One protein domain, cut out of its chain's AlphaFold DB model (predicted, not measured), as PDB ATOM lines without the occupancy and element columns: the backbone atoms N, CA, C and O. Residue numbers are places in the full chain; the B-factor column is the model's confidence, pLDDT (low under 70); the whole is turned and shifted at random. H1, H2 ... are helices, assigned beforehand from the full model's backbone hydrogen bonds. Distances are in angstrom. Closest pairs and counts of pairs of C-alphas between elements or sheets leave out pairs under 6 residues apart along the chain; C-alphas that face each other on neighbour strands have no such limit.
ATOM      1  N   HIS A   4     -11.863 288.895   7.623       86.62
ATOM      2  CA  HIS A   4     -10.861 287.835   7.528       86.62
ATOM      3  C   HIS A   4      -9.922 288.037   6.333       86.62
ATOM      4  O   HIS A   4      -8.712 287.899   6.480       86.62
ATOM      5  N   GLN A   5     -10.472 288.405   5.170       88.75
ATOM      6  CA  GLN A   5      -9.677 288.724   3.979       88.75
ATOM      7  C   GLN A   5      -8.769 289.927   4.236       88.75
ATOM      8  O   GLN A   5      -7.576 289.860   3.967       88.75
ATOM      9  N   LEU A   6      -9.303 290.982   4.862       87.94
ATOM     10  CA  LEU A   6      -8.530 292.177   5.191       87.94
ATOM     11  C   LEU A   6      -7.353 291.867   6.127       87.94
ATOM     12  O   LEU A   6      -6.254 292.361   5.909       87.94
ATOM     13  N   ARG A   7      -7.547 291.003   7.131       89.31
ATOM     14  CA  ARG A   7      -6.468 290.573   8.034       89.31
ATOM     15  C   ARG A   7      -5.367 289.774   7.326       89.31
ATOM     16  O   ARG A   7      -4.224 289.829   7.767       89.31
ATOM     17  N   GLN A   8      -5.709 289.006   6.291       90.12
ATOM     18  CA  GLN A   8      -4.744 288.201   5.535       90.12
ATOM     19  C   GLN A   8      -3.979 289.033   4.506       90.12
ATOM     20  O   GLN A   8      -2.767 288.885   4.395       90.12
ATOM     21  N   GLU A   9      -4.675 289.901   3.774       89.62
ATOM     22  CA  GLU A   9      -4.081 290.699   2.697       89.62
ATOM     23  C   GLU A   9      -3.375 291.958   3.211       89.62
ATOM     24  O   GLU A   9      -2.397 292.400   2.615       89.62
ATOM     25  N   ARG A  10      -3.878 292.558   4.296       90.62
ATOM     26  CA  ARG A  10      -3.437 293.863   4.816       90.62
ATOM     27  C   ARG A  10      -3.349 293.853   6.348       90.62
ATOM     28  O   ARG A  10      -4.169 294.474   7.041       90.62
ATOM     29  N   PRO A  11      -2.403 293.073   6.904       92.12
ATOM     30  CA  PRO A  11      -2.312 292.840   8.341       92.12
ATOM     31  C   PRO A  11      -1.985 294.110   9.133       92.12
ATOM     32  O   PRO A  11      -2.473 294.255  10.259       92.12
ATOM     33  N   PHE A  12      -1.198 295.037   8.574       91.81
ATOM     34  CA  PHE A  12      -0.849 296.274   9.268       91.81
ATOM     35  C   PHE A  12      -2.056 297.206   9.359       91.81
ATOM     36  O   PHE A  12      -2.429 297.624  10.456       91.81
ATOM     37  N   PHE A  13      -2.736 297.470   8.245       91.62
ATOM     38  CA  PHE A  13      -3.946 298.285   8.210       91.62
ATOM     39  C   PHE A  13      -5.052 297.708   9.098       91.62
ATOM     40  O   PHE A  13      -5.698 298.447   9.843       91.62
ATOM     41  N   TRP A  14      -5.224 296.383   9.102       91.31
ATOM     42  CA  TRP A  14      -6.145 295.713  10.018       91.31
ATOM     43  C   TRP A  14      -5.831 296.024  11.489       91.31
ATOM     44  O   TRP A  14      -6.730 296.379  12.254       91.31
ATOM     45  N   LEU A  15      -4.558 295.939  11.894       88.50
ATOM     46  CA  LEU A  15      -4.131 296.267  13.256       88.50
ATOM     47  C   LEU A  15      -4.427 297.734  13.610       88.50
ATOM     48  O   LEU A  15      -4.865 298.026  14.727       88.50
ATOM     49  N   CYS A  16      -4.244 298.643  12.652       87.06
ATOM     50  CA  CYS A  16      -4.550 300.066  12.797       87.06
ATOM     51  C   CYS A  16      -6.048 300.303  13.039       87.06
ATOM     52  O   CYS A  16      -6.418 300.986  13.995       87.06
ATOM     53  N   ILE A  17      -6.916 299.668  12.241       87.81
ATOM     54  CA  ILE A  17      -8.376 299.731  12.414       87.81
ATOM     55  C   ILE A  17      -8.783 299.183  13.780       87.81
ATOM     56  O   ILE A  17      -9.546 299.829  14.498       87.81
ATOM     57  N   MET A  18      -8.270 298.010  14.160       85.38
ATOM     58  CA  MET A  18      -8.589 297.378  15.443       85.38
ATOM     59  C   MET A  18      -8.179 298.252  16.629       85.38
ATOM     60  O   MET A  18      -8.891 298.313  17.631       85.38
ATOM     61  N   THR A  19      -7.053 298.953  16.504       82.81
ATOM     62  CA  THR A  19      -6.572 299.883  17.526       82.81
ATOM     63  C   THR A  19      -7.491 301.091  17.636       82.81
ATOM     64  O   THR A  19      -7.960 301.387  18.730       82.81
ATOM     65  N   MET A  20      -7.829 301.732  16.515       77.69
ATOM     66  CA  MET A  20      -8.718 302.899  16.512       77.69
ATOM     67  C   MET A  20     -10.153 302.574  16.933       77.69
ATOM     68  O   MET A  20     -10.817 303.397  17.552       77.69
ATOM     69  N   SER A  21     -10.620 301.363  16.634       79.25
ATOM     70  CA  SER A  21     -11.970 300.903  16.981       79.25
ATOM     71  C   SER A  21     -12.075 300.391  18.423       79.25
ATOM     72  O   SER A  21     -13.171 300.108  18.906       79.25
ATOM     73  N   SER A  22     -10.950 300.226  19.127       76.06
ATOM     74  CA  SER A  22     -10.940 299.768  20.516       76.06
ATOM     75  C   SER A  22     -11.406 300.884  21.444       76.06
ATOM     76  O   SER A  22     -10.735 301.897  21.561       76.06
ATOM     77  N   MET A  23     -12.480 300.660  22.201       75.25
ATOM     78  CA  MET A  23     -12.980 301.612  23.211       75.25
ATOM     79  C   MET A  23     -12.168 301.607  24.522       75.25
ATOM     80  O   MET A  23     -12.479 302.329  25.463       75.25
ATOM     81  N   VAL A  24     -11.134 300.763  24.622       77.94
ATOM     82  CA  VAL A  24     -10.323 300.597  25.839       77.94
ATOM     83  C   VAL A  24      -8.989 301.326  25.691       77.94
ATOM     84  O   VAL A  24      -8.120 300.869  24.943       77.94
ATOM     85  N   ILE A  25      -8.793 302.395  26.469       73.88
ATOM     86  CA  ILE A  25      -7.609 303.276  26.421       73.88
ATOM     87  C   ILE A  25      -6.303 302.491  26.601       73.88
ATOM     88  O   ILE A  25      -5.377 302.622  25.806       73.88
ATOM     89  N   TYR A  26      -6.220 301.602  27.598       72.69
ATOM     90  CA  TYR A  26      -5.008 300.801  27.830       72.69
ATOM     91  C   TYR A  26      -4.637 299.924  26.621       72.69
ATOM     92  O   TYR A  26      -3.462 299.789  26.268       72.69
ATOM     93  N   ARG A  27      -5.642 299.343  25.949       73.88
ATOM     94  CA  ARG A  27      -5.428 298.555  24.729       73.88
ATOM     95  C   ARG A  27      -4.986 299.442  23.571       73.88
ATOM     96  O   ARG A  27      -4.063 299.049  22.869       73.88
ATOM     97  N   GLN A  28      -5.569 300.632  23.417       74.81
ATOM     98  CA  GLN A  28      -5.133 301.609  22.414       74.81
ATOM     99  C   GLN A  28      -3.668 302.018  22.616       74.81
ATOM    100  O   GLN A  28      -2.893 302.003  21.666       74.81
ATOM    101  N   VAL A  29      -3.251 302.304  23.855       75.44
ATOM    102  CA  VAL A  29      -1.858 302.667  24.173       75.44
ATOM    103  C   VAL A  29      -0.897 301.511  23.881       75.44
ATOM    104  O   VAL A  29       0.171 301.723  23.304       75.44
ATOM    105  N   THR A  30      -1.273 300.288  24.262       79.81
ATOM    106  CA  THR A  30      -0.442 299.089  24.080       79.81
ATOM    107  C   THR A  30      -0.298 298.737  22.602       79.81
ATOM    108  O   THR A  30       0.819 298.616  22.105       79.81
ATOM    109  N   LEU A  31      -1.413 298.649  21.877       79.94
ATOM    110  CA  LEU A  31      -1.407 298.393  20.438       79.94
ATOM    111  C   LEU A  31      -0.746 299.540  19.671       79.94
ATOM    112  O   LEU A  31      -0.003 299.292  18.731       79.94
ATOM    113  N   GLY A  32      -0.922 300.782  20.121       80.81
ATOM    114  CA  GLY A  32      -0.239 301.941  19.562       80.81
ATOM    115  C   GLY A  32       1.283 301.814  19.638       80.81
ATOM    116  O   GLY A  32       1.955 302.145  18.668       80.81
ATOM    117  N   LYS A  33       1.852 301.294  20.738       82.31
ATOM    118  CA  LYS A  33       3.298 300.989  20.813       82.31
ATOM    119  C   LYS A  33       3.701 299.935  19.780       82.31
ATOM    120  O   LYS A  33       4.629 300.182  19.017       82.31
ATOM    121  N   VAL A  34       2.953 298.834  19.705       86.88
ATOM    122  CA  VAL A  34       3.201 297.741  18.749       86.88
ATOM    123  C   VAL A  34       3.162 298.242  17.306       86.88
ATOM    124  O   VAL A  34       4.041 297.920  16.514       86.88
ATOM    125  N   ILE A  35       2.188 299.082  16.953       86.88
ATOM    126  CA  ILE A  35       2.096 299.641  15.603       86.88
ATOM    127  C   ILE A  35       3.314 300.512  15.289       86.88
ATOM    128  O   ILE A  35       3.856 300.413  14.192       86.88
ATOM    129  N   ARG A  36       3.787 301.332  16.235       85.81
ATOM    130  CA  ARG A  36       5.001 302.133  16.014       85.81
ATOM    131  C   ARG A  36       6.236 301.266  15.805       85.81
ATOM    132  O   ARG A  36       7.039 301.590  14.939       85.81
ATOM    133  N   GLU A  37       6.376 300.180  16.559       88.25
ATOM    134  CA  GLU A  37       7.478 299.224  16.393       88.25
ATOM    135  C   GLU A  37       7.433 298.547  15.020       88.25
ATOM    136  O   GLU A  37       8.448 298.496  14.330       88.25
ATOM    137  N   ILE A  38       6.248 298.099  14.588       90.19
ATOM    138  CA  ILE A  38       6.063 297.507  13.258       90.19
ATOM    139  C   ILE A  38       6.347 298.545  12.171       90.19
ATOM    140  O   ILE A  38       7.107 298.261  11.256       90.19
ATOM    141  N   ALA A  39       5.803 299.759  12.281       88.06
ATOM    142  CA  ALA A  39       6.037 300.821  11.308       88.06
ATOM    143  C   ALA A  39       7.527 301.177  11.210       88.06
ATOM    144  O   ALA A  39       8.051 301.296  10.109       88.06
ATOM    145  N   ALA A  40       8.226 301.301  12.342       88.75
ATOM    146  CA  ALA A  40       9.661 301.568  12.362       88.75
ATOM    147  C   ALA A  40      10.452 300.428  11.710       88.75
ATOM    148  O   ALA A  40      11.320 300.678  10.876       88.75
ATOM    149  N   ARG A  41      10.127 299.174  12.035       91.31
ATOM    150  CA  ARG A  41      10.772 298.016  11.420       91.31
ATOM    151  C   ARG A  41      10.514 297.970   9.915       91.31
ATOM    152  O   ARG A  41      11.461 297.995   9.143       91.31
ATOM    153  N   GLU A  42       9.259 297.945   9.492       90.19
ATOM    154  CA  GLU A  42       8.893 297.748   8.088       90.19
ATOM    155  C   GLU A  42       9.314 298.934   7.207       90.19
ATOM    156  O   GLU A  42       9.819 298.724   6.107       90.19
ATOM    157  N   LEU A  43       9.169 300.180   7.680       87.75
ATOM    158  CA  LEU A  43       9.496 301.364   6.877       87.75
ATOM    159  C   LEU A  43      10.975 301.749   6.928       87.75
ATOM    160  O   LEU A  43      11.504 302.204   5.912       87.75
ATOM    161  N   VAL A  44      11.625 301.642   8.089       85.31
ATOM    162  CA  VAL A  44      12.987 302.168   8.286       85.31
ATOM    163  C   VAL A  44      14.029 301.062   8.186       85.31
ATOM    164  O   VAL A  44      15.044 301.262   7.530       85.31
ATOM    165  N   VAL A  45      13.788 299.907   8.811       86.31
ATOM    166  CA  VAL A  45      14.759 298.799   8.832       86.31
ATOM    167  C   VAL A  45      14.669 297.974   7.551       86.31
ATOM    168  O   VAL A  45      15.666 297.783   6.868       86.31
ATOM    169  N   GLU A  46      13.466 297.520   7.211       86.00
ATOM    170  CA  GLU A  46      13.207 296.653   6.057       86.00
ATOM    171  C   GLU A  46      12.929 297.453   4.777       86.00
ATOM    172  O   GLU A  46      12.789 296.862   3.715       86.00
ATOM    173  N   GLY A  47      12.785 298.782   4.868       82.06
ATOM    174  CA  GLY A  47      12.604 299.687   3.728       82.06
ATOM    175  C   GLY A  47      11.382 299.418   2.837       82.06
ATOM    176  O   GLY A  47      11.354 299.891   1.702       82.06
ATOM    177  N   LYS A  48      10.370 298.683   3.310       87.44
ATOM    178  CA  LYS A  48       9.208 298.301   2.496       87.44
ATOM    179  C   LYS A  48       8.312 299.496   2.201       87.44
ATOM    180  O   LYS A  48       8.077 300.344   3.070       87.44
ATOM    181  N   ARG A  49       7.769 299.555   0.986       86.94
ATOM    182  CA  ARG A  49       6.813 300.584   0.554       86.94
ATOM    183  C   ARG A  49       5.626 299.909  -0.122       86.94
ATOM    184  O   ARG A  49       5.757 299.402  -1.231       86.94
ATOM    185  N   ASN A  50       4.476 299.904   0.552       89.56
ATOM    186  CA  ASN A  50       3.245 299.294   0.052       89.56
ATOM    187  C   ASN A  50       1.986 300.037   0.531       89.56
ATOM    188  O   ASN A  50       2.038 300.932   1.382       89.56
ATOM    189  N   LEU A  51       0.841 299.655  -0.038       89.75
ATOM    190  CA  LEU A  51      -0.447 300.288   0.249       89.75
ATOM    191  C   LEU A  51      -0.966 299.979   1.666       89.75
ATOM    192  O   LEU A  51      -1.653 300.814   2.253       89.75
ATOM    193  N   ASP A  52      -0.629 298.808   2.219       91.06
ATOM    194  CA  ASP A  52      -1.012 298.393   3.577       91.06
ATOM    195  C   ASP A  52      -0.444 299.357   4.632       91.06
ATOM    196  O   ASP A  52      -1.177 299.892   5.467       91.06
ATOM    197  N   LEU A  53       0.851 299.670   4.522       90.88
ATOM    198  CA  LEU A  53       1.536 300.631   5.388       90.88
ATOM    199  C   LEU A  53       0.938 302.035   5.257       90.88
ATOM    200  O   LEU A  53       0.686 302.688   6.270       90.88
ATOM    201  N   LEU A  54       0.657 302.489   4.032       91.12
ATOM    202  CA  LEU A  54       0.083 303.817   3.801       91.12
ATOM    203  C   LEU A  54      -1.319 303.964   4.413       91.12
ATOM    204  O   LEU A  54      -1.588 304.950   5.100       91.12
ATOM    205  N   LEU A  55      -2.196 302.979   4.209       88.75
ATOM    206  CA  LEU A  55      -3.543 302.972   4.786       88.75
ATOM    207  C   LEU A  55      -3.516 302.891   6.314       88.75
ATOM    208  O   LEU A  55      -4.266 303.600   6.987       88.75
ATOM    209  N   GLY A  56      -2.638 302.053   6.868       86.88
ATOM    210  CA  GLY A  56      -2.469 301.939   8.313       86.88
ATOM    211  C   GLY A  56      -1.997 303.240   8.954       86.88
ATOM    212  O   GLY A  56      -2.580 303.693   9.940       86.88
ATOM    213  N   LEU A  57      -0.997 303.891   8.355       86.38
ATOM    214  CA  LEU A  57      -0.492 305.171   8.848       86.38
ATOM    215  C   LEU A  57      -1.523 306.293   8.740       86.38
ATOM    216  O   LEU A  57      -1.651 307.078   9.679       86.38
ATOM    217  N   TYR A  58      -2.286 306.343   7.644       84.19
ATOM    218  CA  TYR A  58      -3.387 307.295   7.480       84.19
ATOM    219  C   TYR A  58      -4.400 307.193   8.633       84.19
ATOM    220  O   TYR A  58      -4.823 308.208   9.181       84.19
ATOM    221  N   GLN A  59      -4.734 305.970   9.053       78.62
ATOM    222  CA  GLN A  59      -5.733 305.713  10.093       78.62
ATOM    223  C   GLN A  59      -5.265 306.078  11.514       78.62
ATOM    224  O   GLN A  59      -6.097 306.319  12.387       78.62
ATOM    225  N   ILE A  60      -3.955 306.093  11.767       71.81
ATOM    226  CA  ILE A  60      -3.373 306.186  13.118       71.81
ATOM    227  C   ILE A  60      -3.043 307.599  13.567       71.81
ATOM    228  O   ILE A  60      -2.691 307.775  14.730       71.81
ATOM    229  N   LEU A  61      -3.168 308.596  12.691       62.38
ATOM    230  CA  LEU A  61      -2.811 309.995  12.936       62.38
ATOM    231  C   LEU A  61      -3.656 310.656  14.047       62.38
ATOM    232  O   LEU A  61      -4.455 311.558  13.830       62.38
ATOM    233  N   THR A  62      -3.394 310.227  15.279       55.62
ATOM    234  CA  THR A  62      -3.809 310.772  16.566       55.62
ATOM    235  C   THR A  62      -2.555 310.813  17.466       55.62
ATOM    236  O   THR A  62      -1.675 309.956  17.368       55.62
ATOM    237  N   ALA A  63      -2.389 311.893  18.240       55.28
ATOM    238  CA  ALA A  63      -1.151 312.342  18.915       55.28
ATOM    239  C   ALA A  63      -0.388 311.256  19.729       55.28
ATOM    240  O   ALA A  63      -1.024 310.307  20.186       55.28
ATOM    241  N   PRO A  64       0.951 311.350  19.978       55.22
ATOM    242  CA  PRO A  64       1.869 312.507  19.875       55.22
ATOM    243  C   PRO A  64       2.894 312.487  18.713       55.22
ATOM    244  O   PRO A  64       3.759 313.355  18.650       55.22
ATOM    245  N   PHE A  65       2.820 311.541  17.770       66.38
ATOM    246  CA  PHE A  65       3.822 311.382  16.690       66.38
ATOM    247  C   PHE A  65       3.349 311.870  15.313       66.38
ATOM    248  O   PHE A  65       3.843 311.425  14.277       66.38
ATOM    249  N   MET A  66       2.390 312.798  15.298       71.94
ATOM    250  CA  MET A  66       1.721 313.280  14.086       71.94
ATOM    251  C   MET A  66       2.703 313.745  13.014       71.94
ATOM    252  O   MET A  66       2.588 313.356  11.856       71.94
ATOM    253  N   THR A  67       3.709 314.530  13.405       75.44
ATOM    254  CA  THR A  67       4.704 315.078  12.481       75.44
ATOM    255  C   THR A  67       5.511 313.981  11.796       75.44
ATOM    256  O   THR A  67       5.666 314.011  10.579       75.44
ATOM    257  N   LEU A  68       5.991 312.993  12.556       80.62
ATOM    258  CA  LEU A  68       6.775 311.882  12.015       80.62
ATOM    259  C   LEU A  68       5.940 311.061  11.028       80.62
ATOM    260  O   LEU A  68       6.372 310.823   9.904       80.62
ATOM    261  N   PHE A  69       4.722 310.681  11.422       81.81
ATOM    262  CA  PHE A  69       3.845 309.894  10.557       81.81
ATOM    263  C   PHE A  69       3.388 310.654   9.319       81.81
ATOM    264  O   PHE A  69       3.281 310.053   8.256       81.81
ATOM    265  N   THR A  70       3.209 311.970   9.419       83.56
ATOM    266  CA  THR A  70       2.913 312.813   8.256       83.56
ATOM    267  C   THR A  70       4.049 312.749   7.237       83.56
ATOM    268  O   THR A  70       3.789 312.502   6.064       83.56
ATOM    269  N   HIS A  71       5.307 312.887   7.668       87.25
ATOM    270  CA  HIS A  71       6.449 312.778   6.755       87.25
ATOM    271  C   HIS A  71       6.585 311.372   6.167       87.25
ATOM    272  O   HIS A  71       6.823 311.245   4.972       87.25
ATOM    273  N   LEU A  72       6.353 310.317   6.956       89.12
ATOM    274  CA  LEU A  72       6.349 308.943   6.444       89.12
ATOM    275  C   LEU A  72       5.248 308.715   5.396       89.12
ATOM    276  O   LEU A  72       5.490 308.036   4.401       89.12
ATOM    277  N   ILE A  73       4.063 309.310   5.576       88.94
ATOM    278  CA  ILE A  73       2.995 309.293   4.566       88.94
ATOM    279  C   ILE A  73       3.431 310.029   3.302       88.94
ATOM    280  O   ILE A  73       3.233 309.500   2.212       88.94
ATOM    281  N   ILE A  74       4.029 311.218   3.428       88.75
ATOM    282  CA  ILE A  74       4.542 311.973   2.275       88.75
ATOM    283  C   ILE A  74       5.556 311.114   1.512       88.75
ATOM    284  O   ILE A  74       5.411 310.937   0.305       88.75
ATOM    285  N   THR A  75       6.520 310.514   2.216       88.62
ATOM    286  CA  THR A  75       7.500 309.592   1.633       88.62
ATOM    287  C   THR A  75       6.820 308.427   0.918       88.62
ATOM    288  O   THR A  75       7.119 308.186  -0.241       88.62
ATOM    289  N   LEU A  76       5.843 307.756   1.536       88.81
ATOM    290  CA  LEU A  76       5.112 306.649   0.904       88.81
ATOM    291  C   LEU A  76       4.324 307.078  -0.341       88.81
ATOM    292  O   LEU A  76       4.288 306.341  -1.321       88.81
ATOM    293  N   VAL A  77       3.697 308.255  -0.335       88.56
ATOM    294  CA  VAL A  77       2.977 308.798  -1.503       88.56
ATOM    295  C   VAL A  77       3.936 309.090  -2.661       88.56
ATOM    296  O   VAL A  77       3.567 308.920  -3.829       88.56
ATOM    297  N   LEU A  78       5.156 309.533  -2.352       85.50
ATOM    298  CA  LEU A  78       6.206 309.768  -3.339       85.50
ATOM    299  C   LEU A  78       6.787 308.452  -3.867       85.50
ATOM    300  O   LEU A  78       6.815 308.268  -5.081       85.50
ATOM    301  N   ASP A  79       7.151 307.535  -2.973       85.19
ATOM    302  CA  ASP A  79       7.752 306.232  -3.274       85.19
ATOM    303  C   ASP A  79       6.794 305.326  -4.071       85.19
ATOM    304  O   ASP A  79       7.195 304.661  -5.017       85.19
ATOM    305  N   LEU A  80       5.497 305.337  -3.752       85.69
ATOM    306  CA  LEU A  80       4.464 304.622  -4.521       85.69
ATOM    307  C   LEU A  80       4.004 305.400  -5.771       85.69
ATOM    308  O   LEU A  80       3.042 305.018  -6.448       85.69
ATOM    309  N   GLU A  81       4.637 306.544  -6.038       84.62
ATOM    310  CA  GLU A  81       4.365 307.458  -7.143       84.62
ATOM    311  C   GLU A  81       2.896 307.897  -7.250       84.62
ATOM    312  O   GLU A  81       2.425 308.266  -8.324       84.62
ATOM    313  N   LEU A  82       2.128 307.880  -6.149       83.06
ATOM    314  CA  LEU A  82       0.681 308.150  -6.184       83.06
ATOM    315  C   LEU A  82       0.327 309.583  -6.599       83.06
ATOM    316  O   LEU A  82      -0.823 309.866  -6.924       83.06
ATOM    317  N   HIS A  83       1.315 310.471  -6.609       80.62
ATOM    318  CA  HIS A  83       1.217 311.857  -7.042       80.62
ATOM    319  C   HIS A  83       1.305 312.044  -8.570       80.62
ATOM    320  O   HIS A  83       1.217 313.179  -9.041       80.62
ATOM    321  N   LYS A  84       1.469 310.961  -9.349       77.88
ATOM    322  CA  LYS A  84       1.555 310.986 -10.818       77.88
ATOM    323  C   LYS A  84       0.624 309.945 -11.470       77.88
ATOM    324  O   LYS A  84       0.356 308.896 -10.869       77.88
ATOM    325  N   PRO A  85       0.148 310.198 -12.707       73.12
ATOM    326  CA  PRO A  85      -0.556 309.185 -13.496       73.12
ATOM    327  C   PRO A  85       0.368 307.998 -13.803       73.12
ATOM    328  O   PRO A  85       1.582 308.172 -13.904       73.12
ATOM    329  N   THR A  86      -0.185 306.787 -13.951       70.25
ATOM    330  CA  THR A  86       0.625 305.622 -14.372       70.25
ATOM    331  C   THR A  86       1.095 305.760 -15.816       70.25
ATOM    332  O   THR A  86       0.511 306.506 -16.598       70.25
ATOM    333  N   ILE A  87       2.114 304.983 -16.196       62.19
ATOM    334  CA  ILE A  87       2.661 304.938 -17.562       62.19
ATOM    335  C   ILE A  87       1.560 304.701 -18.596       62.19
ATOM    336  O   ILE A  87       1.561 305.370 -19.617       62.19
ATOM    337  N   VAL A  88       0.574 303.840 -18.320       59.31
ATOM    338  CA  VAL A  88      -0.594 303.608 -19.196       59.31
ATOM    339  C   VAL A  88      -1.464 304.864 -19.359       59.31
ATOM    340  O   VAL A  88      -1.944 305.150 -20.448       59.31
ATOM    341  N   GLU A  89      -1.649 305.661 -18.304       57.41
ATOM    342  CA  GLU A  89      -2.406 306.920 -18.376       57.41
ATOM    343  C   GLU A  89      -1.584 308.060 -19.014       57.41
ATOM    344  O   GLU A  89      -2.146 308.923 -19.685       57.41
ATOM    345  N   ALA A  90      -0.258 308.056 -18.842       52.00
ATOM    346  CA  ALA A  90       0.664 309.062 -19.374       52.00
ATOM    347  C   ALA A  90       1.068 308.810 -20.839       52.00
ATOM    348  O   ALA A  90       1.297 309.761 -21.587       52.00
ATOM    349  N   SER A  91       1.123 307.551 -21.283       51.88
ATOM    350  CA  SER A  91       1.456 307.176 -22.668       51.88
ATOM    351  C   SER A  91       0.369 307.585 -23.664       51.88
ATOM    352  O   SER A  91       0.698 307.925 -24.796       51.88
ATOM    353  N   HIS A  92      -0.888 307.711 -23.225       50.94
ATOM    354  CA  HIS A  92      -1.941 308.366 -24.009       50.94
ATOM    355  C   HIS A  92      -1.700 309.872 -24.243       50.94
ATOM    356  O   HIS A  92      -2.335 310.447 -25.123       50.94
ATOM    357  N   ILE A  93      -0.807 310.515 -23.477       49.12
ATOM    358  CA  ILE A  93      -0.571 311.969 -23.513       49.12
ATOM    359  C   ILE A  93       0.807 312.321 -24.102       49.12
ATOM    360  O   ILE A  93       0.910 313.315 -24.817       49.12
ATOM    361  N   LEU A  94       1.863 311.546 -23.821       44.69
ATOM    362  CA  LEU A  94       3.248 311.940 -24.143       44.69
ATOM    363  C   LEU A  94       4.057 310.938 -24.978       44.69
ATOM    364  O   LEU A  94       5.129 311.308 -25.439       44.69
ATOM    365  N   GLY A  95       3.589 309.704 -25.202       42.19
ATOM    366  CA  GLY A  95       4.290 308.746 -26.075       42.19
ATOM    367  C   GLY A  95       5.748 308.442 -25.690       42.19
ATOM    368  O   GLY A  95       6.539 308.089 -26.560       42.19
ATOM    369  N   VAL A  96       6.124 308.597 -24.415       42.25
ATOM    370  CA  VAL A  96       7.481 308.302 -23.932       42.25
ATOM    371  C   VAL A  96       7.456 307.049 -23.063       42.25
ATOM    372  O   VAL A  96       6.842 307.041 -21.995       42.25
ATOM    373  N   GLU A  97       8.150 306.006 -23.507       39.62
ATOM    374  CA  GLU A  97       8.473 304.835 -22.693       39.62
ATOM    375  C   GLU A  97       9.577 305.219 -21.693       39.62
ATOM    376  O   GLU A  97      10.641 305.697 -22.081       39.62
ATOM    377  N   HIS A  98       9.311 305.063 -20.396       46.69
ATOM    378  CA  HIS A  98      10.327 305.145 -19.343       46.69
ATOM    379  C   HIS A  98      10.404 303.790 -18.637       46.69
ATOM    380  O   HIS A  98       9.386 303.268 -18.183       46.69
ATOM    381  N   GLU A  99      11.613 303.237 -18.539       40.16
ATOM    382  CA  GLU A  99      11.900 302.011 -17.793       40.16
ATOM    383  C   GLU A  99      11.692 302.236 -16.287       40.16
ATOM    384  O   GLU A  99      12.350 303.079 -15.668       40.16
ATOM    385  N   THR A 100      10.794 301.467 -15.667       49.44
ATOM    386  CA  THR A 100      10.636 301.442 -14.210       49.44
ATOM    387  C   THR A 100      11.767 300.633 -13.589       49.44
ATOM    388  O   THR A 100      11.830 299.409 -13.706       49.44
ATOM    389  N   ARG A 101      12.667 301.318 -12.878       45.47
ATOM    390  CA  ARG A 101      13.595 300.673 -11.942       45.47
ATOM    391  C   ARG A 101      12.789 300.100 -10.777       45.47
ATOM    392  O   ARG A 101      12.551 300.782  -9.786       45.47
ATOM    393  N   HIS A 102      12.354 298.855 -10.905       47.97
ATOM    394  CA  HIS A 102      11.819 298.093  -9.785       47.97
ATOM    395  C   HIS A 102      12.978 297.744  -8.845       47.97
ATOM    396  O   HIS A 102      13.768 296.847  -9.124       47.97
ATOM    397  N   HIS A 103      13.105 298.470  -7.737       52.47
ATOM    398  CA  HIS A 103      13.730 297.898  -6.549       52.47
ATOM    399  C   HIS A 103      12.689 296.972  -5.907       52.47
ATOM    400  O   HIS A 103      11.570 297.421  -5.666       52.47
ATOM    401  N   ASP A 104      13.051 295.721  -5.599       60.00
ATOM    402  CA  ASP A 104      12.191 294.683  -4.983       60.00
ATOM    403  C   ASP A 104      11.413 295.135  -3.722       60.00
ATOM    404  O   ASP A 104      10.521 294.444  -3.242       60.00
ATOM    405  N   MET A 105      11.746 296.301  -3.167       61.22
ATOM    406  CA  MET A 105      11.200 296.860  -1.930       61.22
ATOM    407  C   MET A 105      10.020 297.830  -2.147       61.22
ATOM    408  O   MET A 105       9.373 298.220  -1.170       61.22
ATOM    409  N   MET A 106       9.743 298.242  -3.394       73.31
ATOM    410  CA  MET A 106       8.732 299.256  -3.734       73.31
ATOM    411  C   MET A 106       7.611 298.684  -4.611       73.31
ATOM    412  O   MET A 106       7.804 298.397  -5.793       73.31
ATOM    413  N   GLU A 107       6.401 298.585  -4.054       78.31
ATOM    414  CA  GLU A 107       5.215 298.066  -4.747       78.31
ATOM    415  C   GLU A 107       4.458 299.176  -5.498       78.31
ATOM    416  O   GLU A 107       3.328 299.534  -5.156       78.31
ATOM    417  N   VAL A 108       5.081 299.756  -6.527       76.69
ATOM    418  CA  VAL A 108       4.431 300.795  -7.344       76.69
ATOM    419  C   VAL A 108       3.264 300.186  -8.143       76.69
ATOM    420  O   VAL A 108       3.485 299.270  -8.943       76.69
ATOM    421  N   PRO A 109       2.013 300.669  -7.984       76.81
ATOM    422  CA  PRO A 109       0.876 300.088  -8.693       76.81
ATOM    423  C   PRO A 109       0.946 300.319 -10.208       76.81
ATOM    424  O   PRO A 109       0.946 301.462 -10.664       76.81
ATOM    425  N   VAL A 110       0.894 299.239 -10.995       70.25
ATOM    426  CA  VAL A 110       0.906 299.289 -12.474       70.25
ATOM    427  C   VAL A 110      -0.310 300.043 -13.036       70.25
ATOM    428  O   VAL A 110      -0.193 300.802 -13.995       70.25
ATOM    429  N   ASN A 111      -1.478 299.876 -12.403       76.88
ATOM    430  CA  ASN A 111      -2.730 300.539 -12.773       76.88
ATOM    431  C   ASN A 111      -3.359 301.280 -11.581       76.88
ATOM    432  O   ASN A 111      -3.347 300.819 -10.435       76.88
ATOM    433  N   ARG A 112      -3.977 302.435 -11.858       82.19
ATOM    434  CA  ARG A 112      -4.646 303.267 -10.845       82.19
ATOM    435  C   ARG A 112      -6.087 302.819 -10.617       82.19
ATOM    436  O   ARG A 112      -6.983 303.130 -11.402       82.19
ATOM    437  N   THR A 113      -6.321 302.126  -9.504       87.88
ATOM    438  CA  THR A 113      -7.664 301.849  -8.991       87.88
ATOM    439  C   THR A 113      -8.262 303.106  -8.353       87.88
ATOM    440  O   THR A 113      -7.557 304.073  -8.050       87.88
ATOM    441  N   MET A 114      -9.576 303.099  -8.112       85.81
ATOM    442  CA  MET A 114     -10.215 304.186  -7.358       85.81
ATOM    443  C   MET A 114      -9.736 304.258  -5.911       85.81
ATOM    444  O   MET A 114      -9.681 305.351  -5.362       85.81
ATOM    445  N   GLU A 115      -9.328 303.134  -5.322       87.25
ATOM    446  CA  GLU A 115      -8.696 303.123  -4.004       87.25
ATOM    447  C   GLU A 115      -7.399 303.941  -4.009       87.25
ATOM    448  O   GLU A 115      -7.238 304.820  -3.169       87.25
ATOM    449  N   HIS A 116      -6.530 303.747  -5.011       88.69
ATOM    450  CA  HIS A 116      -5.299 304.534  -5.143       88.69
ATOM    451  C   HIS A 116      -5.589 306.033  -5.287       88.69
ATOM    452  O   HIS A 116      -4.917 306.852  -4.664       88.69
ATOM    453  N   ARG A 117      -6.594 306.400  -6.096       88.44
ATOM    454  CA  ARG A 117      -6.961 307.807  -6.328       88.44
ATOM    455  C   ARG A 117      -7.547 308.459  -5.075       88.44
ATOM    456  O   ARG A 117      -7.115 309.552  -4.726       88.44
ATOM    457  N   ARG A 118      -8.471 307.777  -4.384       89.06
ATOM    458  CA  ARG A 118      -9.062 308.230  -3.111       89.06
ATOM    459  C   ARG A 118      -7.997 308.399  -2.037       89.06
ATOM    460  O   ARG A 118      -7.967 309.424  -1.368       89.06
ATOM    461  N   LEU A 119      -7.103 307.423  -1.906       89.19
ATOM    462  CA  LEU A 119      -6.047 307.473  -0.904       89.19
ATOM    463  C   LEU A 119      -5.065 308.614  -1.175       89.19
ATOM    464  O   LEU A 119      -4.725 309.340  -0.252       89.19
ATOM    465  N   ALA A 120      -4.668 308.832  -2.431       89.81
ATOM    466  CA  ALA A 120      -3.756 309.919  -2.786       89.81
ATOM    467  C   ALA A 120      -4.312 311.303  -2.393       89.81
ATOM    468  O   ALA A 120      -3.625 312.083  -1.729       89.81
ATOM    469  N   ILE A 121      -5.574 311.585  -2.738       89.56
ATOM    470  CA  ILE A 121      -6.219 312.863  -2.393       89.56
ATOM    471  C   ILE A 121      -6.545 312.974  -0.893       89.56
ATOM    472  O   ILE A 121      -6.467 314.068  -0.333       89.56
ATOM    473  N   ALA A 122      -6.844 311.859  -0.217       88.88
ATOM    474  CA  ALA A 122      -7.044 311.825   1.232       88.88
ATOM    475  C   ALA A 122      -5.736 312.087   1.997       88.88
ATOM    476  O   ALA A 122      -5.731 312.844   2.967       88.88
ATOM    477  N   CYS A 123      -4.610 311.536   1.532       89.12
ATOM    478  CA  CYS A 123      -3.290 311.833   2.082       89.12
ATOM    479  C   CYS A 123      -2.946 313.317   1.929       89.12
ATOM    480  O   CYS A 123      -2.501 313.917   2.904       89.12
ATOM    481  N   TYR A 124      -3.220 313.931   0.766       89.94
ATOM    482  CA  TYR A 124      -3.081 315.384   0.595       89.94
ATOM    483  C   TYR A 124      -3.917 316.160   1.616       89.94
ATOM    484  O   TYR A 124      -3.398 317.057   2.282       89.94
ATOM    485  N   TYR A 125      -5.204 315.825   1.751       87.81
ATOM    486  CA  TYR A 125      -6.095 316.501   2.692       87.81
ATOM    487  C   TYR A 125      -5.549 316.430   4.121       87.81
ATOM    488  O   TYR A 125      -5.449 317.454   4.801       87.81
ATOM    489  N   LEU A 126      -5.126 315.240   4.552       85.44
ATOM    490  CA  LEU A 126      -4.594 315.017   5.890       85.44
ATOM    491  C   LEU A 126      -3.299 315.802   6.131       85.44
ATOM    492  O   LEU A 126      -3.196 316.533   7.119       85.44
ATOM    493  N   THR A 127      -2.329 315.714   5.217       86.38
ATOM    494  CA  THR A 127      -1.053 316.431   5.363       86.38
ATOM    495  C   THR A 127      -1.239 317.945   5.293       86.38
ATOM    496  O   THR A 127      -0.591 318.678   6.038       86.38
ATOM    497  N   SER A 128      -2.165 318.423   4.456       83.00
ATOM    498  CA  SER A 128      -2.479 319.848   4.320       83.00
ATOM    499  C   SER A 128      -3.141 320.390   5.581       83.00
ATOM    500  O   SER A 128      -2.742 321.440   6.085       83.00
ATOM    501  N   THR A 129      -4.091 319.644   6.145       78.88
ATOM    502  CA  THR A 129      -4.772 320.014   7.391       78.88
ATOM    503  C   THR A 129      -3.763 320.155   8.530       78.88
ATOM    504  O   THR A 129      -3.747 321.167   9.240       78.88
ATOM    505  N   LEU A 130      -2.849 319.190   8.668       75.50
ATOM    506  CA  LEU A 130      -1.804 319.219   9.694       75.50
ATOM    507  C   LEU A 130      -0.783 320.345   9.467       75.50
ATOM    508  O   LEU A 130      -0.397 321.020  10.420       75.50
ATOM    509  N   SER A 131      -0.420 320.622   8.214       75.81
ATOM    510  CA  SER A 131       0.391 321.787   7.834       75.81
ATOM    511  C   SER A 131      -0.239 323.106   8.274       75.81
ATOM    512  O   SER A 131       0.396 323.897   8.977       75.81
ATOM    513  N   THR A 132      -1.520 323.306   7.958       68.06
ATOM    514  CA  THR A 132      -2.231 324.547   8.290       68.06
ATOM    515  C   THR A 132      -2.483 324.725   9.792       68.06
ATOM    516  O   THR A 132      -2.437 325.851  10.286       68.06
ATOM    517  N   SER A 133      -2.690 323.633  10.535       64.44
ATOM    518  CA  SER A 133      -2.985 323.669  11.977       64.44
ATOM    519  C   SER A 133      -1.734 323.754  12.859       64.44
ATOM    520  O   SER A 133      -1.733 324.496  13.839       64.44
ATOM    521  N   GLN A 134      -0.650 323.047  12.518       60.81
ATOM    522  CA  GLN A 134       0.558 322.979  13.352       60.81
ATOM    523  C   GLN A 134       1.673 323.944  12.917       60.81
ATOM    524  O   GLN A 134       2.657 324.082  13.643       60.81
ATOM    525  N   LYS A 135       1.544 324.624  11.761       58.19
ATOM    526  CA  LYS A 135       2.512 325.595  11.185       58.19
ATOM    527  C   LYS A 135       3.966 325.098  11.059       58.19
ATOM    528  O   LYS A 135       4.869 325.897  10.831       58.19
ATOM    529  N   ARG A 136       4.210 323.796  11.237       53.28
ATOM    530  CA  ARG A 136       5.540 323.158  11.316       53.28
ATOM    531  C   ARG A 136       5.749 322.057  10.271       53.28
ATOM    532  O   ARG A 136       6.707 321.301  10.370       53.28
ATOM    533  N   LEU A 137       4.830 321.919   9.320       59.38
ATOM    534  CA  LEU A 137       4.782 320.795   8.388       59.38
ATOM    535  C   LEU A 137       4.698 321.305   6.953       59.38
ATOM    536  O   LEU A 137       3.845 322.140   6.649       59.38
ATOM    537  N   GLU A 138       5.535 320.763   6.075       65.38
ATOM    538  CA  GLU A 138       5.314 320.833   4.632       65.38
ATOM    539  C   GLU A 138       4.270 319.772   4.258       65.38
ATOM    540  O   GLU A 138       4.336 318.626   4.702       65.38
ATOM    541  N   SER A 139       3.244 320.171   3.508       76.75
ATOM    542  CA  SER A 139       2.209 319.253   3.019       76.75
ATOM    543  C   SER A 139       2.654 318.599   1.713       76.75
ATOM    544  O   SER A 139       3.452 319.176   0.977       76.75
ATOM    545  N   VAL A 140       2.048 317.457   1.352       77.31
ATOM    546  CA  VAL A 140       2.034 317.018  -0.052       77.31
ATOM    547  C   VAL A 140       1.565 318.195  -0.912       77.31
ATOM    548  O   VAL A 140       0.522 318.794  -0.629       77.31
ATOM    549  N   VAL A 141       2.345 318.541  -1.933       81.31
ATOM    550  CA  VAL A 141       2.027 319.640  -2.849       81.31
ATOM    551  C   VAL A 141       0.872 319.215  -3.747       81.31
ATOM    552  O   VAL A 141       0.878 318.120  -4.311       81.31
ATOM    553  N   TRP A 142      -0.126 320.084  -3.894       85.12
ATOM    554  CA  TRP A 142      -1.222 319.827  -4.821       85.12
ATOM    555  C   TRP A 142      -0.704 319.813  -6.263       85.12
ATOM    556  O   TRP A 142      -0.157 320.812  -6.731       85.12
ATOM    557  N   CYS A 143      -0.897 318.706  -6.981       85.12
ATOM    558  CA  CYS A 143      -0.480 318.557  -8.375       85.12
ATOM    559  C   CYS A 143      -1.689 318.463  -9.331       85.12
ATOM    560  O   CYS A 143      -2.778 318.073  -8.902       85.12
ATOM    561  N   PRO A 144      -1.515 318.736 -10.641       84.81
ATOM    562  CA  PRO A 144      -2.602 318.634 -11.625       84.81
ATOM    563  C   PRO A 144      -3.240 317.239 -11.706       84.81
ATOM    564  O   PRO A 144      -4.416 317.097 -12.031       84.81
ATOM    565  N   TYR A 145      -2.480 316.189 -11.381       83.62
ATOM    566  CA  TYR A 145      -3.011 314.829 -11.335       83.62
ATOM    567  C   TYR A 145      -4.055 314.648 -10.221       83.62
ATOM    568  O   TYR A 145      -5.014 313.902 -10.403       83.62
ATOM    569  N   PHE A 146      -3.946 315.373  -9.104       89.25
ATOM    570  CA  PHE A 146      -4.972 315.340  -8.063       89.25
ATOM    571  C   PHE A 146      -6.278 315.999  -8.498       89.25
ATOM    572  O   PHE A 146      -7.331 315.533  -8.072       89.25
ATOM    573  N   ASP A 147      -6.245 316.997  -9.388       87.50
ATOM    574  CA  ASP A 147      -7.471 317.520 -10.002       87.50
ATOM    575  C   ASP A 147      -8.156 316.427 -10.848       87.50
ATOM    576  O   ASP A 147      -9.360 316.225 -10.722       87.50
ATOM    577  N   LEU A 148      -7.396 315.627 -11.612       87.44
ATOM    578  CA  LEU A 148      -7.943 314.471 -12.339       87.44
ATOM    579  C   LEU A 148      -8.506 313.399 -11.389       87.44
ATOM    580  O   LEU A 148      -9.574 312.840 -11.649       87.44
ATOM    581  N   CYS A 149      -7.796 313.080 -10.300       87.69
ATOM    582  CA  CYS A 149      -8.286 312.140  -9.292       87.69
ATOM    583  C   CYS A 149      -9.588 312.626  -8.657       87.69
ATOM    584  O   CYS A 149     -10.508 311.825  -8.511       87.69
ATOM    585  N   LEU A 150      -9.665 313.914  -8.319       89.62
ATOM    586  CA  LEU A 150     -10.845 314.530  -7.730       89.62
ATOM    587  C   LEU A 150     -12.034 314.467  -8.699       89.62
ATOM    588  O   LEU A 150     -13.084 313.974  -8.308       89.62
ATOM    589  N   SER A 151     -11.849 314.828  -9.975       89.25
ATOM    590  CA  SER A 151     -12.908 314.725 -10.994       89.25
ATOM    591  C   SER A 151     -13.412 313.290 -11.174       89.25
ATOM    592  O   SER A 151     -14.613 313.050 -11.165       89.25
ATOM    593  N   LYS A 152     -12.507 312.302 -11.254       87.38
ATOM    594  CA  LYS A 152     -12.889 310.879 -11.373       87.38
ATOM    595  C   LYS A 152     -13.635 310.355 -10.138       87.38
ATOM    596  O   LYS A 152     -14.428 309.421 -10.252       87.38
ATOM    597  N   VAL A 153     -13.338 310.893  -8.955       87.81
ATOM    598  CA  VAL A 153     -14.052 310.575  -7.709       87.81
ATOM    599  C   VAL A 153     -15.444 311.214  -7.720       87.81
ATOM    600  O   VAL A 153     -16.421 310.532  -7.424       87.81
ATOM    601  N   GLU A 154     -15.555 312.469  -8.157       87.19
ATOM    602  CA  GLU A 154     -16.827 313.193  -8.292       87.19
ATOM    603  C   GLU A 154     -17.780 312.543  -9.312       87.19
ATOM    604  O   GLU A 154     -18.980 312.422  -9.060       87.19
ATOM    605  N   GLU A 155     -17.260 312.069 -10.446       87.19
ATOM    606  CA  GLU A 155     -18.054 311.430 -11.505       87.19
ATOM    607  C   GLU A 155     -18.793 310.167 -11.039       87.19
ATOM    608  O   GLU A 155     -19.870 309.861 -11.556       87.19
ATOM    609  N   ARG A 156     -18.251 309.441 -10.049       81.94
ATOM    610  CA  ARG A 156     -18.883 308.226  -9.510       81.94
ATOM    611  C   ARG A 156     -20.132 308.496  -8.676       81.94
ATOM    612  O   ARG A 156     -20.979 307.610  -8.614       81.94
ATOM    613  N   LYS A 157     -20.253 309.686  -8.072       74.19
ATOM    614  CA  LYS A 157     -21.366 310.071  -7.181       74.19
ATOM    615  C   LYS A 157     -21.623 309.078  -6.034       74.19
ATOM    616  O   LYS A 157     -22.771 308.800  -5.687       74.19
ATOM    617  N   ASP A 158     -20.557 308.533  -5.447       81.12
ATOM    618  CA  ASP A 158     -20.668 307.723  -4.232       81.12
ATOM    619  C   ASP A 158     -20.915 308.654  -3.030       81.12
ATOM    620  O   ASP A 158     -20.123 309.559  -2.775       81.12
ATOM    621  N   GLN A 159     -21.969 308.415  -2.239       72.81
ATOM    622  CA  GLN A 159     -22.323 309.275  -1.089       72.81
ATOM    623  C   GLN A 159     -21.188 309.428  -0.059       72.81
ATOM    624  O   GLN A 159     -21.089 310.448   0.618       72.81
ATOM    625  N   SER A 160     -20.319 308.419   0.073       72.62
ATOM    626  CA  SER A 160     -19.146 308.470   0.956       72.62
ATOM    627  C   SER A 160     -18.068 309.441   0.473       72.62
ATOM    628  O   SER A 160     -17.277 309.932   1.278       72.62
ATOM    629  N   ASP A 161     -18.020 309.699  -0.833       85.56
ATOM    630  CA  ASP A 161     -16.976 310.490  -1.474       85.56
ATOM    631  C   ASP A 161     -17.340 311.981  -1.510       85.56
ATOM    632  O   ASP A 161     -16.442 312.822  -1.505       85.56
ATOM    633  N   ASP A 162     -18.633 312.321  -1.456       83.88
ATOM    634  CA  ASP A 162     -19.120 313.707  -1.450       83.88
ATOM    635  C   ASP A 162     -18.520 314.526  -0.296       83.88
ATOM    636  O   ASP A 162     -18.115 315.679  -0.474       83.88
ATOM    637  N   LEU A 163     -18.420 313.930   0.898       84.50
ATOM    638  CA  LEU A 163     -17.800 314.590   2.048       84.50
ATOM    639  C   LEU A 163     -16.311 314.855   1.797       84.50
ATOM    640  O   LEU A 163     -15.845 315.972   2.021       84.50
ATOM    641  N   LEU A 164     -15.582 313.852   1.298       83.06
ATOM    642  CA  LEU A 164     -14.151 313.952   1.009       83.06
ATOM    643  C   LEU A 164     -13.872 315.028  -0.049       83.06
ATOM    644  O   LEU A 164     -12.973 315.850   0.121       83.06
ATOM    645  N   VAL A 165     -14.669 315.063  -1.119       88.19
ATOM    646  CA  VAL A 165     -14.564 316.068  -2.185       88.19
ATOM    647  C   VAL A 165     -14.718 317.478  -1.621       88.19
ATOM    648  O   VAL A 165     -13.881 318.350  -1.871       88.19
ATOM    649  N   ASN A 166     -15.769 317.709  -0.830       83.19
ATOM    650  CA  ASN A 166     -16.026 319.016  -0.233       83.19
ATOM    651  C   ASN A 166     -14.924 319.417   0.758       83.19
ATOM    652  O   ASN A 166     -14.465 320.561   0.734       83.19
ATOM    653  N   GLN A 167     -14.441 318.472   1.570       84.25
ATOM    654  CA  GLN A 167     -13.317 318.676   2.487       84.25
ATOM    655  C   GLN A 167     -12.038 319.083   1.748       84.25
ATOM    656  O   GLN A 167     -11.384 320.046   2.143       84.25
ATOM    657  N   ILE A 168     -11.708 318.419   0.637       88.19
ATOM    658  CA  ILE A 168     -10.540 318.764  -0.183       88.19
ATOM    659  C   ILE A 168     -10.691 320.159  -0.789       88.19
ATOM    660  O   ILE A 168      -9.757 320.959  -0.724       88.19
ATOM    661  N   ARG A 169     -11.855 320.479  -1.369       85.81
ATOM    662  CA  ARG A 169     -12.113 321.798  -1.971       85.81
ATOM    663  C   ARG A 169     -11.947 322.918  -0.947       85.81
ATOM    664  O   ARG A 169     -11.253 323.895  -1.227       85.81
ATOM    665  N   LEU A 170     -12.520 322.747   0.245       80.44
ATOM    666  CA  LEU A 170     -12.366 323.697   1.343       80.44
ATOM    667  C   LEU A 170     -10.902 323.801   1.785       80.44
ATOM    668  O   LEU A 170     -10.364 324.904   1.876       80.44
ATOM    669  N   GLN A 171     -10.231 322.667   1.984       83.38
ATOM    670  CA  GLN A 171      -8.842 322.645   2.433       83.38
ATOM    671  C   GLN A 171      -7.895 323.307   1.427       83.38
ATOM    672  O   GLN A 171      -6.959 323.985   1.837       83.38
ATOM    673  N   ARG A 172      -8.153 323.208   0.116       86.25
ATOM    674  CA  ARG A 172      -7.385 323.942  -0.908       86.25
ATOM    675  C   ARG A 172      -7.508 325.456  -0.750       86.25
ATOM    676  O   ARG A 172      -6.524 326.162  -0.961       86.25
ATOM    677  N   VAL A 173      -8.690 325.964  -0.395       81.06
ATOM    678  CA  VAL A 173      -8.889 327.395  -0.111       81.06
ATOM    679  C   VAL A 173      -8.128 327.783   1.154       81.06
ATOM    680  O   VAL A 173      -7.333 328.720   1.111       81.06
ATOM    681  N   VAL A 174      -8.295 327.021   2.241       75.25
ATOM    682  CA  VAL A 174      -7.588 327.250   3.513       75.25
ATOM    683  C   VAL A 174      -6.074 327.260   3.299       75.25
ATOM    684  O   VAL A 174      -5.396 328.202   3.709       75.25
ATOM    685  N   HIS A 175      -5.540 326.271   2.587       77.81
ATOM    686  CA  HIS A 175      -4.114 326.161   2.300       77.81
ATOM    687  C   HIS A 175      -3.593 327.357   1.496       77.81
ATOM    688  O   HIS A 175      -2.637 327.991   1.927       77.81
ATOM    689  N   LYS A 176      -4.275 327.752   0.409       79.31
ATOM    690  CA  LYS A 176      -3.908 328.946  -0.375       79.31
ATOM    691  C   LYS A 176      -3.924 330.222   0.465       79.31
ATOM    692  O   LYS A 176      -3.045 331.066   0.317       79.31
ATOM    693  N   THR A 177      -4.912 330.378   1.350       70.38
ATOM    694  CA  THR A 177      -4.960 331.539   2.252       70.38
ATOM    695  C   THR A 177      -3.818 331.523   3.264       70.38
ATOM    696  O   THR A 177      -3.227 332.570   3.521       70.38
ATOM    697  N   ALA A 178      -3.456 330.350   3.790       71.75
ATOM    698  CA  ALA A 178      -2.328 330.190   4.699       71.75
ATOM    699  C   ALA A 178      -0.985 330.456   3.999       71.75
ATOM    700  O   ALA A 178      -0.140 331.148   4.560       71.75
ATOM    701  N   GLU A 179      -0.798 329.975   2.769       73.12
ATOM    702  CA  GLU A 179       0.390 330.248   1.951       73.12
ATOM    703  C   GLU A 179       0.521 331.734   1.618       73.12
ATOM    704  O   GLU A 179       1.579 332.311   1.850       73.12
ATOM    705  N   ALA A 180      -0.553 332.379   1.150       68.62
ATOM    706  CA  ALA A 180      -0.562 333.817   0.882       68.62
ATOM    707  C   ALA A 180      -0.260 334.628   2.152       68.62
ATOM    708  O   ALA A 180       0.458 335.626   2.106       68.62
ATOM    709  N   TYR A 181      -0.768 334.178   3.301       65.94
ATOM    710  CA  TYR A 181      -0.467 334.764   4.601       65.94
ATOM    711  C   TYR A 181       1.020 334.602   4.981       65.94
ATOM    712  O   TYR A 181       1.658 335.563   5.408       65.94
ATOM    713  N   ILE A 182       1.607 333.416   4.781       67.94
ATOM    714  CA  ILE A 182       3.037 333.161   5.032       67.94
ATOM    715  C   ILE A 182       3.920 333.965   4.072       67.94
ATOM    716  O   ILE A 182       4.911 334.548   4.506       67.94
ATOM    717  N   GLN A 183       3.561 334.042   2.790       66.94
ATOM    718  CA  GLN A 183       4.255 334.867   1.800       66.94
ATOM    719  C   GLN A 183       4.200 336.346   2.188       66.94
ATOM    720  O   GLN A 183       5.225 337.005   2.160       66.94
ATOM    721  N   GLN A 184       3.068 336.851   2.686       58.94
ATOM    722  CA  GLN A 184       2.986 338.221   3.207       58.94
ATOM    723  C   GLN A 184       3.880 338.463   4.433       58.94
ATOM    724  O   GLN A 184       4.437 339.552   4.558       58.94
ATOM    725  N   ILE A 185       4.052 337.475   5.323       59.31
ATOM    726  CA  ILE A 185       5.045 337.558   6.411       59.31
ATOM    727  C   ILE A 185       6.475 337.564   5.852       59.31
ATOM    728  O   ILE A 185       7.344 338.233   6.403       59.31
ATOM    729  N   ARG A 186       6.739 336.782   4.802       60.34
ATOM    730  CA  ARG A 186       8.085 336.570   4.252       60.34
ATOM    731  C   ARG A 186       8.553 337.725   3.364       60.34
ATOM    732  O   ARG A 186       9.704 338.133   3.464       60.34
TER     733      ARG A 186
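What this domain is: This is residues 4 to 186 of the 400 residues of an uncharacterized protein of Sclerotinia borealis (strain F-4128) (UniProt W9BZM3). Five helices, H2, H3, H4, H5 and H7, make an up-and-down bundle, each running against the one before it, and a hairpin of H8 and the long H9 packs slantwise on H7. H1 is a short piece beside H2, and H6 lies away from the body, touching no helix. The printed part has 183 residues with nine named helices, H1 to H9 in order, and no named strand: all helix. It is compact, with a radius of gyration of the C-alphas of 17.4 A and spans of 51 by 44 by 36 A.

How they stand to each other: H1, residues 4 to 9, is close to but not clearly touching H2, residues 11 to 20; the closest C-alphas, of Arg 7 and Trp 14, are 5.5 A apart. H2 and H3, residues 25 to 45, form a hairpin at 30 degrees, closest at C-alphas 19 and 28, 5.4 A. H4, residues 51 to 60, touches H2, closest at C-alphas 13 and 56, 3.9 A. H4 and H5, residues 66 to 79, form a hairpin at 20 degrees. H6 is residues 87 to 94. The hub is H7, residues 114 to 134, touching four helices; its C-alpha 127 is closest to C-alpha 70 of H5, 6.1 A. H8, residues 144 to 156, touches H7 at a steep tilt of 60 degrees, closest at C-alphas 149 and 117, 5.4 A. H9, residues 159 to 186, touches H7, closest at C-alphas 168 and 125, 5.8 A. O i to N i+4 pairs are within hydrogen-bond range throughout H1, H2, H3, H4, H5 and H7, but 2 of 4 in H6, 8 of 9 in H8 and 22 of 24 in H9.

Where its parts are: H1 begins at C-alpha 4 (-10.861, 287.835, 7.528). H3 is 28.8 A long, H7 30.0 A and H9 41.2 A, ending at C-alpha 186 (8.085, 336.570, 4.252).

The domain as a whole: The farthest C-alphas, of Tyr 26 and Gly 95, are 55.3 A apart. The printed part has no cut. The link H6 to H7 is long. pLDDT is under 70 in residues 61 to 65, 87 to 105, 132 to 138 and 180 to 186.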